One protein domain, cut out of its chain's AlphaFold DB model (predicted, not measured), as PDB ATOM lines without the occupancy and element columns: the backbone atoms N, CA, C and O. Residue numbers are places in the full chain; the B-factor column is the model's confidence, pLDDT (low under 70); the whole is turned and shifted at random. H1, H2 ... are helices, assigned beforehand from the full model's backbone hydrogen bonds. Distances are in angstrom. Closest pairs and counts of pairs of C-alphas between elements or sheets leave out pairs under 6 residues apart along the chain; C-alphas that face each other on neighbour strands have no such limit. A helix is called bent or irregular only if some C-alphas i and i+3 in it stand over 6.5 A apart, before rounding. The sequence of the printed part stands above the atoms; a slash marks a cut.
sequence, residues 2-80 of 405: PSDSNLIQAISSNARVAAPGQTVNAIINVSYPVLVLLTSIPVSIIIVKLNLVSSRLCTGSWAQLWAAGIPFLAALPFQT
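Overview. This is residues 2 to 80 of the 405 residues of an uncharacterized protein of Powellomyces hirtus (UniProt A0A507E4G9). One long helix, H2, makes the length of an elongated, open hairpin: the shorter H3 folds back beside its last part and then leads away from it, while the small H1 sits near its other end. The stretch of H2 from 30 to 40 stands free, and residues 76 to 80 stick out after H3. The printed part has 79 residues with three named helices, in the order H1, H2, H3, and no named strand; the class is all helix. It is extended, with a radius of gyration of the C-alphas of 20.2 A and spans of 60 by 26 by 24 A.

Arrangement. H1, residues 7 to 12, is close to but not clearly touching H2, residues 19 to 54; their closest C-alphas, those of Ser 12 and Gln 22, are 7.1 A apart. These two run opposite ways at a steep tilt of 42 degrees. H2 touches H3, residues 60 to 75, with residues 45 to 53 alone; the closest C-alphas, those of Lys 49 and Ala 63, are 5.3 A apart. H2 and H3 form a helical hairpin, running opposite ways at a shallow tilt of 33 degrees, only just short of steep. H1 and H3 are apart. In H1 every O i to N i+4 pair is within hydrogen-bond range; in H2 it is 29 of 32 and in H3 10 of 12.

Along the chain. H1 begins at C-alpha 7, (197.410, 84.212, 203.803). H2 measures 53.3 A from C-alpha 19, (180.746, 78.172, 202.660), to C-alpha 54. It has a kink of 26 degrees near residue 41 and is neither bent nor irregular, but only just: C-alphas 39 and 42 are 6.3 A apart. H3 measures 22.7 A and ends at C-alpha 75, (185.987, 107.056, 222.153); it is only just irregular, with C-alphas 67 and 70 6.7 A apart.

Size, cuts and confidence. The two C-alphas farthest apart, those of Arg 16 and Arg 56, are 60.4 A apart. The printed part has no cut; the link from H1 to H2 is short and that from H2 to H3 tight. Mean pLDDT of the printed part is 84.3; residues 2 to 5, 7 to 9, 11 to 12 and 15 to 19 are under 70.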
ATOM      1  N   PRO A   2     202.453  90.484 194.828       55.03
ATOM      2  CA  PRO A   2     201.448  89.574 194.279       55.03
ATOM      3  C   PRO A   2     200.165  89.604 195.116       55.03
ATOM      4  O   PRO A   2     200.240  89.531 196.344       55.03
ATOM      5  N   SER A   3     199.008  89.670 194.458       54.62
ATOM      6  CA  SER A   3     197.680  89.797 195.082       54.62
ATOM      7  C   SER A   3     197.318  88.652 196.038       54.62
ATOM      8  O   SER A   3     196.448  88.811 196.885       54.62
ATOM      9  N   ASP A   4     198.017  87.520 195.934       49.72
ATOM     10  CA  ASP A   4     197.790  86.302 196.720       49.72
ATOM     11  C   ASP A   4     198.804  86.117 197.869       49.72
ATOM     12  O   ASP A   4     198.855  85.065 198.499       49.72
ATOM     13  N   SER A   5     199.646  87.123 198.151       61.41
ATOM     14  CA  SER A   5     200.711  87.017 199.173       61.41
ATOM     15  C   SER A   5     200.205  87.081 200.618       61.41
ATOM     16  O   SER A   5     200.940  86.731 201.540       61.41
ATOM     17  N   ASN A   6     198.976  87.549 200.841       74.06
ATOM     18  CA  ASN A   6     198.366  87.572 202.165       74.06
ATOM     19  C   ASN A   6     197.624  86.250 202.402       74.06
ATOM     20  O   ASN A   6     196.692  85.926 201.666       74.06
ATOM     21  N   LEU A   7     198.002  85.509 203.450       67.81
ATOM     22  CA  LEU A   7     197.410  84.212 203.803       67.81
ATOM     23  C   LEU A   7     195.875  84.280 203.909       67.81
ATOM     24  O   LEU A   7     195.184  83.381 203.439       67.81
ATOM     25  N   ILE A   8     195.334  85.367 204.468       64.88
ATOM     26  CA  ILE A   8     193.882  85.577 204.598       64.88
ATOM     27  C   ILE A   8     193.228  85.705 203.214       64.88
ATOM     28  O   ILE A   8     192.157  85.149 202.974       64.88
ATOM     29  N   GLN A   9     193.901  86.385 202.286       68.94
ATOM     30  CA  GLN A   9     193.430  86.594 200.919       68.94
ATOM     31  C   GLN A   9     193.497  85.290 200.107       68.94
ATOM     32  O   GLN A   9     192.512  84.936 199.462       68.94
ATOM     33  N   ALA A  10     194.576  84.513 200.252       70.00
ATOM     34  CA  ALA A  10     194.732  83.179 199.661       70.00
ATOM     35  C   ALA A  10     193.745  82.132 200.222       70.00
ATOM     36  O   ALA A  10     193.334  81.223 199.506       70.00
ATOM     37  N   ILE A  11     193.329  82.257 201.488       67.88
ATOM     38  CA  ILE A  11     192.236  81.453 202.064       67.88
ATOM     39  C   ILE A  11     190.883  81.900 201.488       67.88
ATOM     40  O   ILE A  11     190.035  81.059 201.202       67.88
ATOM     41  N   SER A  12     190.679  83.207 201.278       66.94
ATOM     42  CA  SER A  12     189.415  83.746 200.753       66.94
ATOM     43  C   SER A  12     189.182  83.472 199.260       66.94
ATOM     44  O   SER A  12     188.040  83.258 198.860       66.94
ATOM     45  N   SER A  13     190.242  83.439 198.442       72.44
ATOM     46  CA  SER A  13     190.160  83.190 196.994       72.44
ATOM     47  C   SER A  13     190.001  81.708 196.641       72.44
ATOM     48  O   SER A  13     189.640  81.361 195.514       72.44
ATOM     49  N   ASN A  14     190.241  80.810 197.597       76.00
ATOM     50  CA  ASN A  14     190.222  79.375 197.365       76.00
ATOM     51  C   ASN A  14     188.790  78.823 197.434       76.00
ATOM     52  O   ASN A  14     188.352  78.313 198.462       76.00
ATOM     53  N   ALA A  15     188.067  78.885 196.312       66.00
ATOM     54  CA  ALA A  15     186.656  78.487 196.177       66.00
ATOM     55  C   ALA A  15     186.319  77.032 196.592       66.00
ATOM     56  O   ALA A  15     185.149  76.658 196.647       66.00
ATOM     57  N   ARG A  16     187.326  76.194 196.883       65.50
ATOM     58  CA  ARG A  16     187.161  74.842 197.447       65.50
ATOM     59  C   ARG A  16     186.974  74.834 198.966       65.50
ATOM     60  O   ARG A  16     186.513  73.831 199.508       65.50
ATOM     61  N   VAL A  17     187.312  75.924 199.654       61.97
ATOM     62  CA  VAL A  17     186.940  76.140 201.054       61.97
ATOM     63  C   VAL A  17     185.447  76.454 201.068       61.97
ATOM     64  O   VAL A  17     185.031  77.583 200.817       61.97
ATOM     65  N   ALA A  18     184.639  75.416 201.293       61.94
ATOM     66  CA  ALA A  18     183.182  75.502 201.276       61.94
ATOM     67  C   ALA A  18     182.657  76.620 202.196       61.94
ATOM     68  O   ALA A  18     183.294  76.949 203.198       61.94
ATOM     69  N   ALA A  19     181.454  77.130 201.901       69.62
ATOM     70  CA  ALA A  19     180.746  78.172 202.660       69.62
ATOM     71  C   ALA A  19     180.991  78.202 204.196       69.62
ATOM     72  O   ALA A  19     181.319  79.279 204.697       69.62
ATOM     73  N   PRO A  20     180.930  77.082 204.959       72.38
ATOM     74  CA  PRO A  20     181.257  77.086 206.392       72.38
ATOM     75  C   PRO A  20     182.644  77.655 206.754       72.38
ATOM     76  O   PRO A  20     182.784  78.299 207.792       72.38
ATOM     77  N   GLY A  21     183.672  77.465 205.921       76.50
ATOM     78  CA  GLY A  21     185.023  77.968 206.189       76.50
ATOM     79  C   GLY A  21     185.130  79.496 206.127       76.50
ATOM     80  O   GLY A  21     185.864  80.093 206.916       76.50
ATOM     81  N   GLN A  22     184.347  80.144 205.258       77.50
ATOM     82  CA  GLN A  22     184.264  81.607 205.210       77.50
ATOM     83  C   GLN A  22     183.596  82.164 206.476       77.50
ATOM     84  O   GLN A  22     184.096  83.128 207.057       77.50
ATOM     85  N   THR A  23     182.529  81.517 206.959       80.25
ATOM     86  CA  THR A  23     181.855  81.891 208.213       80.25
ATOM     87  C   THR A  23     182.784  81.762 209.422       80.25
ATOM     88  O   THR A  23     182.854  82.683 210.232       80.25
ATOM     89  N   VAL A  24     183.547  80.667 209.531       83.31
ATOM     90  CA  VAL A  24     184.517  80.480 210.626       83.31
ATOM     91  C   VAL A  24     185.615  81.548 210.588       83.31
ATOM     92  O   VAL A  24     185.924  82.133 211.624       83.31
ATOM     93  N   ASN A  25     186.155  81.872 209.408       81.75
ATOM     94  CA  ASN A  25     187.151  82.938 209.263       81.75
ATOM     95  C   ASN A  25     186.581  84.313 209.669       81.75
ATOM     96  O   ASN A  25     187.215  85.048 210.422       81.75
ATOM     97  N   ALA A  26     185.354  84.645 209.249       82.94
ATOM     98  CA  ALA A  26     184.679  85.879 209.660       82.94
ATOM     99  C   ALA A  26     184.476  85.954 211.187       82.94
ATOM    100  O   ALA A  26     184.773  86.982 211.795       82.94
ATOM    101  N   ILE A  27     184.048  84.854 211.820       85.38
ATOM    102  CA  ILE A  27     183.903  84.771 213.281       85.38
ATOM    103  C   ILE A  27     185.252  84.982 213.973       85.38
ATOM    104  O   ILE A  27     185.317  85.752 214.929       85.38
ATOM    105  N   ILE A  28     186.336  84.354 213.507       87.69
ATOM    106  CA  ILE A  28     187.676  84.521 214.098       87.69
ATOM    107  C   ILE A  28     188.149  85.976 213.969       87.69
ATOM    108  O   ILE A  28     188.566  86.565 214.965       87.69
ATOM    109  N   ASN A  29     188.012  86.583 212.787       84.62
ATOM    110  CA  ASN A  29     188.463  87.955 212.530       84.62
ATOM    111  C   ASN A  29     187.710  89.016 213.352       84.62
ATOM    112  O   ASN A  29     188.277  90.069 213.631       84.62
ATOM    113  N   VAL A  30     186.466  88.750 213.770       85.81
ATOM    114  CA  VAL A  30     185.702  89.639 214.667       85.81
ATOM    115  C   VAL A  30     185.932  89.297 216.143       85.81
ATOM    116  O   VAL A  30     186.164  90.190 216.957       85.81
ATOM    117  N   SER A  31     185.891  88.016 216.516       84.50
ATOM    118  CA  SER A  31     185.994  87.593 217.921       84.50
ATOM    119  C   SER A  31     187.388  87.788 218.508       84.50
ATOM    120  O   SER A  31     187.493  88.171 219.672       84.50
ATOM    121  N   TYR A  32     188.457  87.587 217.729       90.50
ATOM    122  CA  TYR A  32     189.823  87.725 218.233       90.50
ATOM    123  C   TYR A  32     190.141  89.166 218.686       90.50
ATOM    124  O   TYR A  32     190.493  89.332 219.858       90.50
ATOM    125  N   PRO A  33     189.939  90.229 217.872       89.75
ATOM    126  CA  PRO A  33     190.119  91.603 218.340       89.75
ATOM    127  C   PRO A  33     189.208  91.960 219.518       89.75
ATOM    128  O   PRO A  33     189.663  92.613 220.452       89.75
ATOM    129  N   VAL A  34     187.951  91.499 219.528       86.88
ATOM    130  CA  VAL A  34     187.009  91.770 220.630       86.88
ATOM    131  C   VAL A  34     187.492  91.160 221.950       86.88
ATOM    132  O   VAL A  34     187.483  91.849 222.968       86.88
ATOM    133  N   LEU A  35     187.969  89.912 221.952       91.06
ATOM    134  CA  LEU A  35     188.509  89.258 223.151       91.06
ATOM    135  C   LEU A  35     189.810  89.921 223.637       91.06
ATOM    136  O   LEU A  35     190.008  90.091 224.843       91.06
ATOM    137  N   VAL A  36     190.677  90.343 222.711       94.19
ATOM    138  CA  VAL A  36     191.909  91.079 223.036       94.19
ATOM    139  C   VAL A  36     191.585  92.453 223.629       94.19
ATOM    140  O   VAL A  36     192.155  92.822 224.653       94.19
ATOM    141  N   LEU A  37     190.640  93.204 223.059       89.56
ATOM    142  CA  LEU A  37     190.215  94.507 223.584       89.56
ATOM    143  C   LEU A  37     189.544  94.373 224.959       89.56
ATOM    144  O   LEU A  37     189.897  95.095 225.889       89.56
ATOM    145  N   LEU A  38     188.639  93.403 225.121       90.06
ATOM    146  CA  LEU A  38     187.906  93.172 226.370       90.06
ATOM    147  C   LEU A  38     188.831  92.809 227.543       90.06
ATOM    148  O   LEU A  38     188.533  93.153 228.685       90.06
ATOM    149  N   THR A  39     189.963  92.155 227.272       94.88
ATOM    150  CA  THR A  39     190.969  91.816 228.292       94.88
ATOM    151  C   THR A  39     192.044  92.891 228.479       94.88
ATOM    152  O   THR A  39     192.478  93.113 229.608       94.88
ATOM    153  N   SER A  40     192.458  93.597 227.421       95.56
ATOM    154  CA  SER A  40     193.510  94.623 227.505       95.56
ATOM    155  C   SER A  40     193.029  95.962 228.071       95.56
ATOM    156  O   SER A  40     193.744  96.553 228.878       95.56
ATOM    157  N   ILE A  41     191.816  96.420 227.733       93.06
ATOM    158  CA  ILE A  41     191.297  97.726 228.184       93.06
ATOM    159  C   ILE A  41     191.280  97.848 229.724       93.06
ATOM    160  O   ILE A  41     191.829  98.829 230.234       93.06
ATOM    161  N   PRO A  42     190.750  96.879 230.507       93.75
ATOM    162  CA  PRO A  42     190.770  96.965 231.970       93.75
ATOM    163  C   PRO A  42     192.190  97.017 232.552       93.75
ATOM    164  O   PRO A  42     192.449  97.783 233.480       93.75
ATOM    165  N   VAL A  43     193.123  96.243 231.985       96.56
ATOM    166  CA  VAL A  43     194.531  96.218 232.412       96.56
ATOM    167  C   VAL A  43     195.199  97.570 232.148       96.56
ATOM    168  O   VAL A  43     195.848  98.118 233.040       96.56
ATOM    169  N   SER A  44     194.983  98.158 230.968       94.75
ATOM    170  CA  SER A  44     195.495  99.489 230.625       94.75
ATOM    171  C   SER A  44     194.952 100.580 231.555       94.75
ATOM    172  O   SER A  44     195.730 101.405 232.034       94.75
ATOM    173  N   ILE A  45     193.654 100.553 231.886       96.12
ATOM    174  CA  ILE A  45     193.035 101.493 232.839       96.12
ATOM    175  C   ILE A  45     193.696 101.392 234.223       96.12
ATOM    176  O   ILE A  45     194.002 102.417 234.838       96.12
ATOM    177  N   ILE A  46     193.958 100.174 234.714       96.12
ATOM    178  CA  ILE A  46     194.634  99.953 236.003       96.12
ATOM    179  C   ILE A  46     196.053 100.540 235.979       96.12
ATOM    180  O   ILE A  46     196.419 101.270 236.900       96.12
ATOM    181  N   ILE A  47     196.831 100.286 234.920       96.50
ATOM    182  CA  ILE A  47     198.203 100.805 234.782       96.50
ATOM    183  C   ILE A  47     198.213 102.342 234.756       96.50
ATOM    184  O   ILE A  47     198.981 102.961 235.493       96.50
ATOM    185  N   VAL A  48     197.336 102.975 233.968       95.69
ATOM    186  CA  VAL A  48     197.241 104.446 233.899       95.69
ATOM    187  C   VAL A  48     196.861 105.037 235.259       95.69
ATOM    188  O   VAL A  48     197.497 105.990 235.710       95.69
ATOM    189  N   LYS A  49     195.891 104.441 235.965       96.56
ATOM    190  CA  LYS A  49     195.505 104.867 237.318       96.56
ATOM    191  C   LYS A  49     196.669 104.765 238.309       96.56
ATOM    192  O   LYS A  49     196.910 105.715 239.053       96.56
ATOM    193  N   LEU A  50     197.390 103.641 238.321       96.25
ATOM    194  CA  LEU A  50     198.544 103.437 239.204       96.25
ATOM    195  C   LEU A  50     199.651 104.460 238.921       96.25
ATOM    196  O   LEU A  50     200.180 105.049 239.863       96.25
ATOM    197  N   ASN A  51     199.932 104.750 237.649       94.50
ATOM    198  CA  ASN A  51     200.911 105.765 237.256       94.50
ATOM    199  C   ASN A  51     200.499 107.180 237.709       94.50
ATOM    200  O   ASN A  51     201.329 107.908 238.255       94.50
ATOM    201  N   LEU A  52     199.227 107.567 237.547       93.25
ATOM    202  CA  LEU A  52     198.710 108.878 237.978       93.25
ATOM    203  C   LEU A  52     198.748 109.076 239.503       93.25
ATOM    204  O   LEU A  52     199.027 110.179 239.973       93.25
ATOM    205  N   VAL A  53     198.494 108.014 240.276       95.00
ATOM    206  CA  VAL A  53     198.569 108.051 241.747       95.00
ATOM    207  C   VAL A  53     200.025 108.021 242.227       95.00
ATOM    208  O   VAL A  53     200.400 108.817 243.086       95.00
ATOM    209  N   SER A  54     200.870 107.157 241.653       94.06
ATOM    210  CA  SER A  54     202.288 107.021 242.027       94.06
ATOM    211  C   SER A  54     203.090 108.301 241.761       94.06
ATOM    212  O   SER A  54     203.862 108.741 242.611       94.06
ATOM    213  N   SER A  55     202.831 108.963 240.629       92.44
ATOM    214  CA  SER A  55     203.410 110.273 240.287       92.44
ATOM    215  C   SER A  55     202.843 111.448 241.099       92.44
ATOM    216  O   SER A  55     203.303 112.575 240.929       92.44
ATOM    217  N   ARG A  56     201.858 111.204 241.980       94.69
ATOM    218  CA  ARG A  56     201.120 112.216 242.760       94.69
ATOM    219  C   ARG A  56     200.434 113.295 241.901       94.69
ATOM    220  O   ARG A  56     200.110 114.363 242.412       94.69
ATOM    221  N   LEU A  57     200.175 113.013 240.620       87.81
ATOM    222  CA  LEU A  57     199.502 113.933 239.693       87.81
ATOM    223  C   LEU A  57     197.992 114.039 239.948       87.81
ATOM    224  O   LEU A  57     197.388 115.062 239.635       87.81
ATOM    225  N   CYS A  58     197.364 112.992 240.488       92.62
ATOM    226  CA  CYS A  58     195.931 112.961 240.786       92.62
ATOM    227  C   CYS A  58     195.640 112.226 242.099       92.62
ATOM    228  O   CYS A  58     196.276 111.223 242.423       92.62
ATOM    229  N   THR A  59     194.607 112.670 242.820       93.75
ATOM    230  CA  THR A  59     194.034 111.909 243.942       93.75
ATOM    231  C   THR A  59     193.232 110.708 243.424       93.75
ATOM    232  O   THR A  59     192.804 110.690 242.269       93.75
ATOM    233  N   GLY A  60     193.016 109.687 244.264       91.88
ATOM    234  CA  GLY A  60     192.504 108.376 243.828       91.88
ATOM    235  C   GLY A  60     191.198 108.403 243.016       91.88
ATOM    236  O   GLY A  60     191.079 107.667 242.035       91.88
ATOM    237  N   SER A  61     190.250 109.275 243.374       94.12
ATOM    238  CA  SER A  61     188.977 109.437 242.650       94.12
ATOM    239  C   SER A  61     189.160 110.118 241.291       94.12
ATOM    240  O   SER A  61     188.613 109.656 240.291       94.12
ATOM    241  N   TRP A  62     189.981 111.171 241.222       96.12
ATOM    242  CA  TRP A  62     190.298 111.841 239.959       96.12
ATOM    243  C   TRP A  62     191.106 110.934 239.030       96.12
ATOM    244  O   TRP A  62     190.807 110.867 237.841       96.12
ATOM    245  N   ALA A  63     192.057 110.160 239.558       94.81
ATOM    246  CA  ALA A  63     192.822 109.194 238.773       94.81
ATOM    247  C   ALA A  63     191.921 108.150 238.083       94.81
ATOM    248  O   ALA A  63     192.217 107.742 236.966       94.81
ATOM    249  N   GLN A  64     190.794 107.757 238.695       94.62
ATOM    250  CA  GLN A  64     189.795 106.892 238.053       94.62
ATOM    251  C   GLN A  64     189.087 107.593 236.878       94.62
ATOM    252  O   GLN A  64     188.893 106.980 235.829       94.62
ATOM    253  N   LEU A  65     188.720 108.870 237.033       95.69
ATOM    254  CA  LEU A  65     188.073 109.668 235.984       95.69
ATOM    255  C   LEU A  65     189.012 109.890 234.787       95.69
ATOM    256  O   LEU A  65     188.601 109.679 233.647       95.69
ATOM    257  N   TRP A  66     190.277 110.237 235.040       95.44
ATOM    258  CA  TRP A  66     191.286 110.411 233.990       95.44
ATOM    259  C   TRP A  66     191.677 109.089 233.312       95.44
ATOM    260  O   TRP A  66     191.837 109.068 232.096       95.44
ATOM    261  N   ALA A  67     191.787 107.981 234.057       94.69
ATOM    262  CA  ALA A  67     192.189 106.691 233.492       94.69
ATOM    263  C   ALA A  67     191.072 105.959 232.727       94.69
ATOM    264  O   ALA A  67     191.370 105.266 231.760       94.69
ATOM    265  N   ALA A  68     189.810 106.076 233.157       94.50
ATOM    266  CA  ALA A  68     188.684 105.344 232.563       94.50
ATOM    267  C   ALA A  68     187.678 106.254 231.845       94.50
ATOM    268  O   ALA A  68     187.288 105.974 230.715       94.50
ATOM    269  N   GLY A  69     187.258 107.346 232.490       95.06
ATOM    270  CA  GLY A  69     186.196 108.217 231.981       95.06
ATOM    271  C   GLY A  69     186.599 108.966 230.713       95.06
ATOM    272  O   GLY A  69     185.859 108.956 229.735       95.06
ATOM    273  N   ILE A  70     187.785 109.578 230.705       93.56
ATOM    274  CA  ILE A  70     188.236 110.396 229.571       93.56
ATOM    275  C   ILE A  70     188.522 109.571 228.310       93.56
ATOM    276  O   ILE A  70     188.005 109.960 227.267       93.56
ATOM    277  N   PRO A  71     189.227 108.422 228.349       90.00
ATOM    278  CA  PRO A  71     189.361 107.564 227.170       90.00
ATOM    279  C   PRO A  71     188.015 107.075 226.619       90.00
ATOM    280  O   PRO A  71     187.859 106.971 225.406       90.00
ATOM    281  N   PHE A  72     187.024 106.826 227.481       89.44
ATOM    282  CA  PHE A  72     185.694 106.385 227.052       89.44
ATOM    283  C   PHE A  72     184.866 107.524 226.434       89.44
ATOM    284  O   PHE A  72     184.263 107.342 225.381       89.44
ATOM    285  N   LEU A  73     184.889 108.720 227.032       89.38
ATOM    286  CA  LEU A  73     184.279 109.926 226.456       89.38
ATOM    287  C   LEU A  73     184.948 110.324 225.136       89.38
ATOM    288  O   LEU A  73     184.259 110.705 224.196       89.38
ATOM    289  N   ALA A  74     186.273 110.187 225.052       85.62
ATOM    290  CA  ALA A  74     187.025 110.385 223.823       85.62
ATOM    291  C   ALA A  74     186.710 109.308 222.775       85.62
ATOM    292  O   ALA A  74     186.739 109.618 221.597       85.62
ATOM    293  N   ALA A  75     186.349 108.076 223.140       85.50
ATOM    294  CA  ALA A  75     185.987 107.056 222.153       85.50
ATOM    295  C   ALA A  75     184.664 107.358 221.414       85.50
ATOM    296  O   ALA A  75     184.519 106.968 220.257       85.50
ATOM    297  N   LEU A  76     183.719 108.070 222.045       85.44
ATOM    298  CA  LEU A  76     182.386 108.342 221.482       85.44
ATOM    299  C   LEU A  76     182.406 109.119 220.144       85.44
ATOM    300  O   LEU A  76     181.864 108.599 219.168       85.44
ATOM    301  N   PRO A  77     183.021 110.318 220.023       82.69
ATOM    302  CA  PRO A  77     183.046 111.047 218.749       82.69
ATOM    303  C   PRO A  77     183.926 110.371 217.691       82.69
ATOM    304  O   PRO A  77     183.719 110.582 216.500       82.69
ATOM    305  N   PHE A  78     184.877 109.529 218.102       79.50
ATOM    306  CA  PHE A  78     185.727 108.765 217.190       79.50
ATOM    307  C   PHE A  78     185.105 107.421 216.780       79.50
ATOM    308  O   PHE A  78     185.754 106.643 216.097       79.50
ATOM    309  N   GLN A  79     183.847 107.117 217.107       80.50
ATOM    310  CA  GLN A  79     183.238 105.858 216.655       80.50
ATOM    311  C   GLN A  79     183.001 105.814 215.123       80.50
ATOM    312  O   GLN A  79     182.809 104.737 214.557       80.50
ATOM    313  N   THR A  80     183.056 106.958 214.426       78.81
ATOM    314  CA  THR A  80     182.762 107.094 212.988       78.81
ATOM    315  C   THR A  80     183.987 107.362 212.092       78.81
ATOM    316  O   THR A  80     184.344 108.490 211.753       78.81
TER     317      THR A  80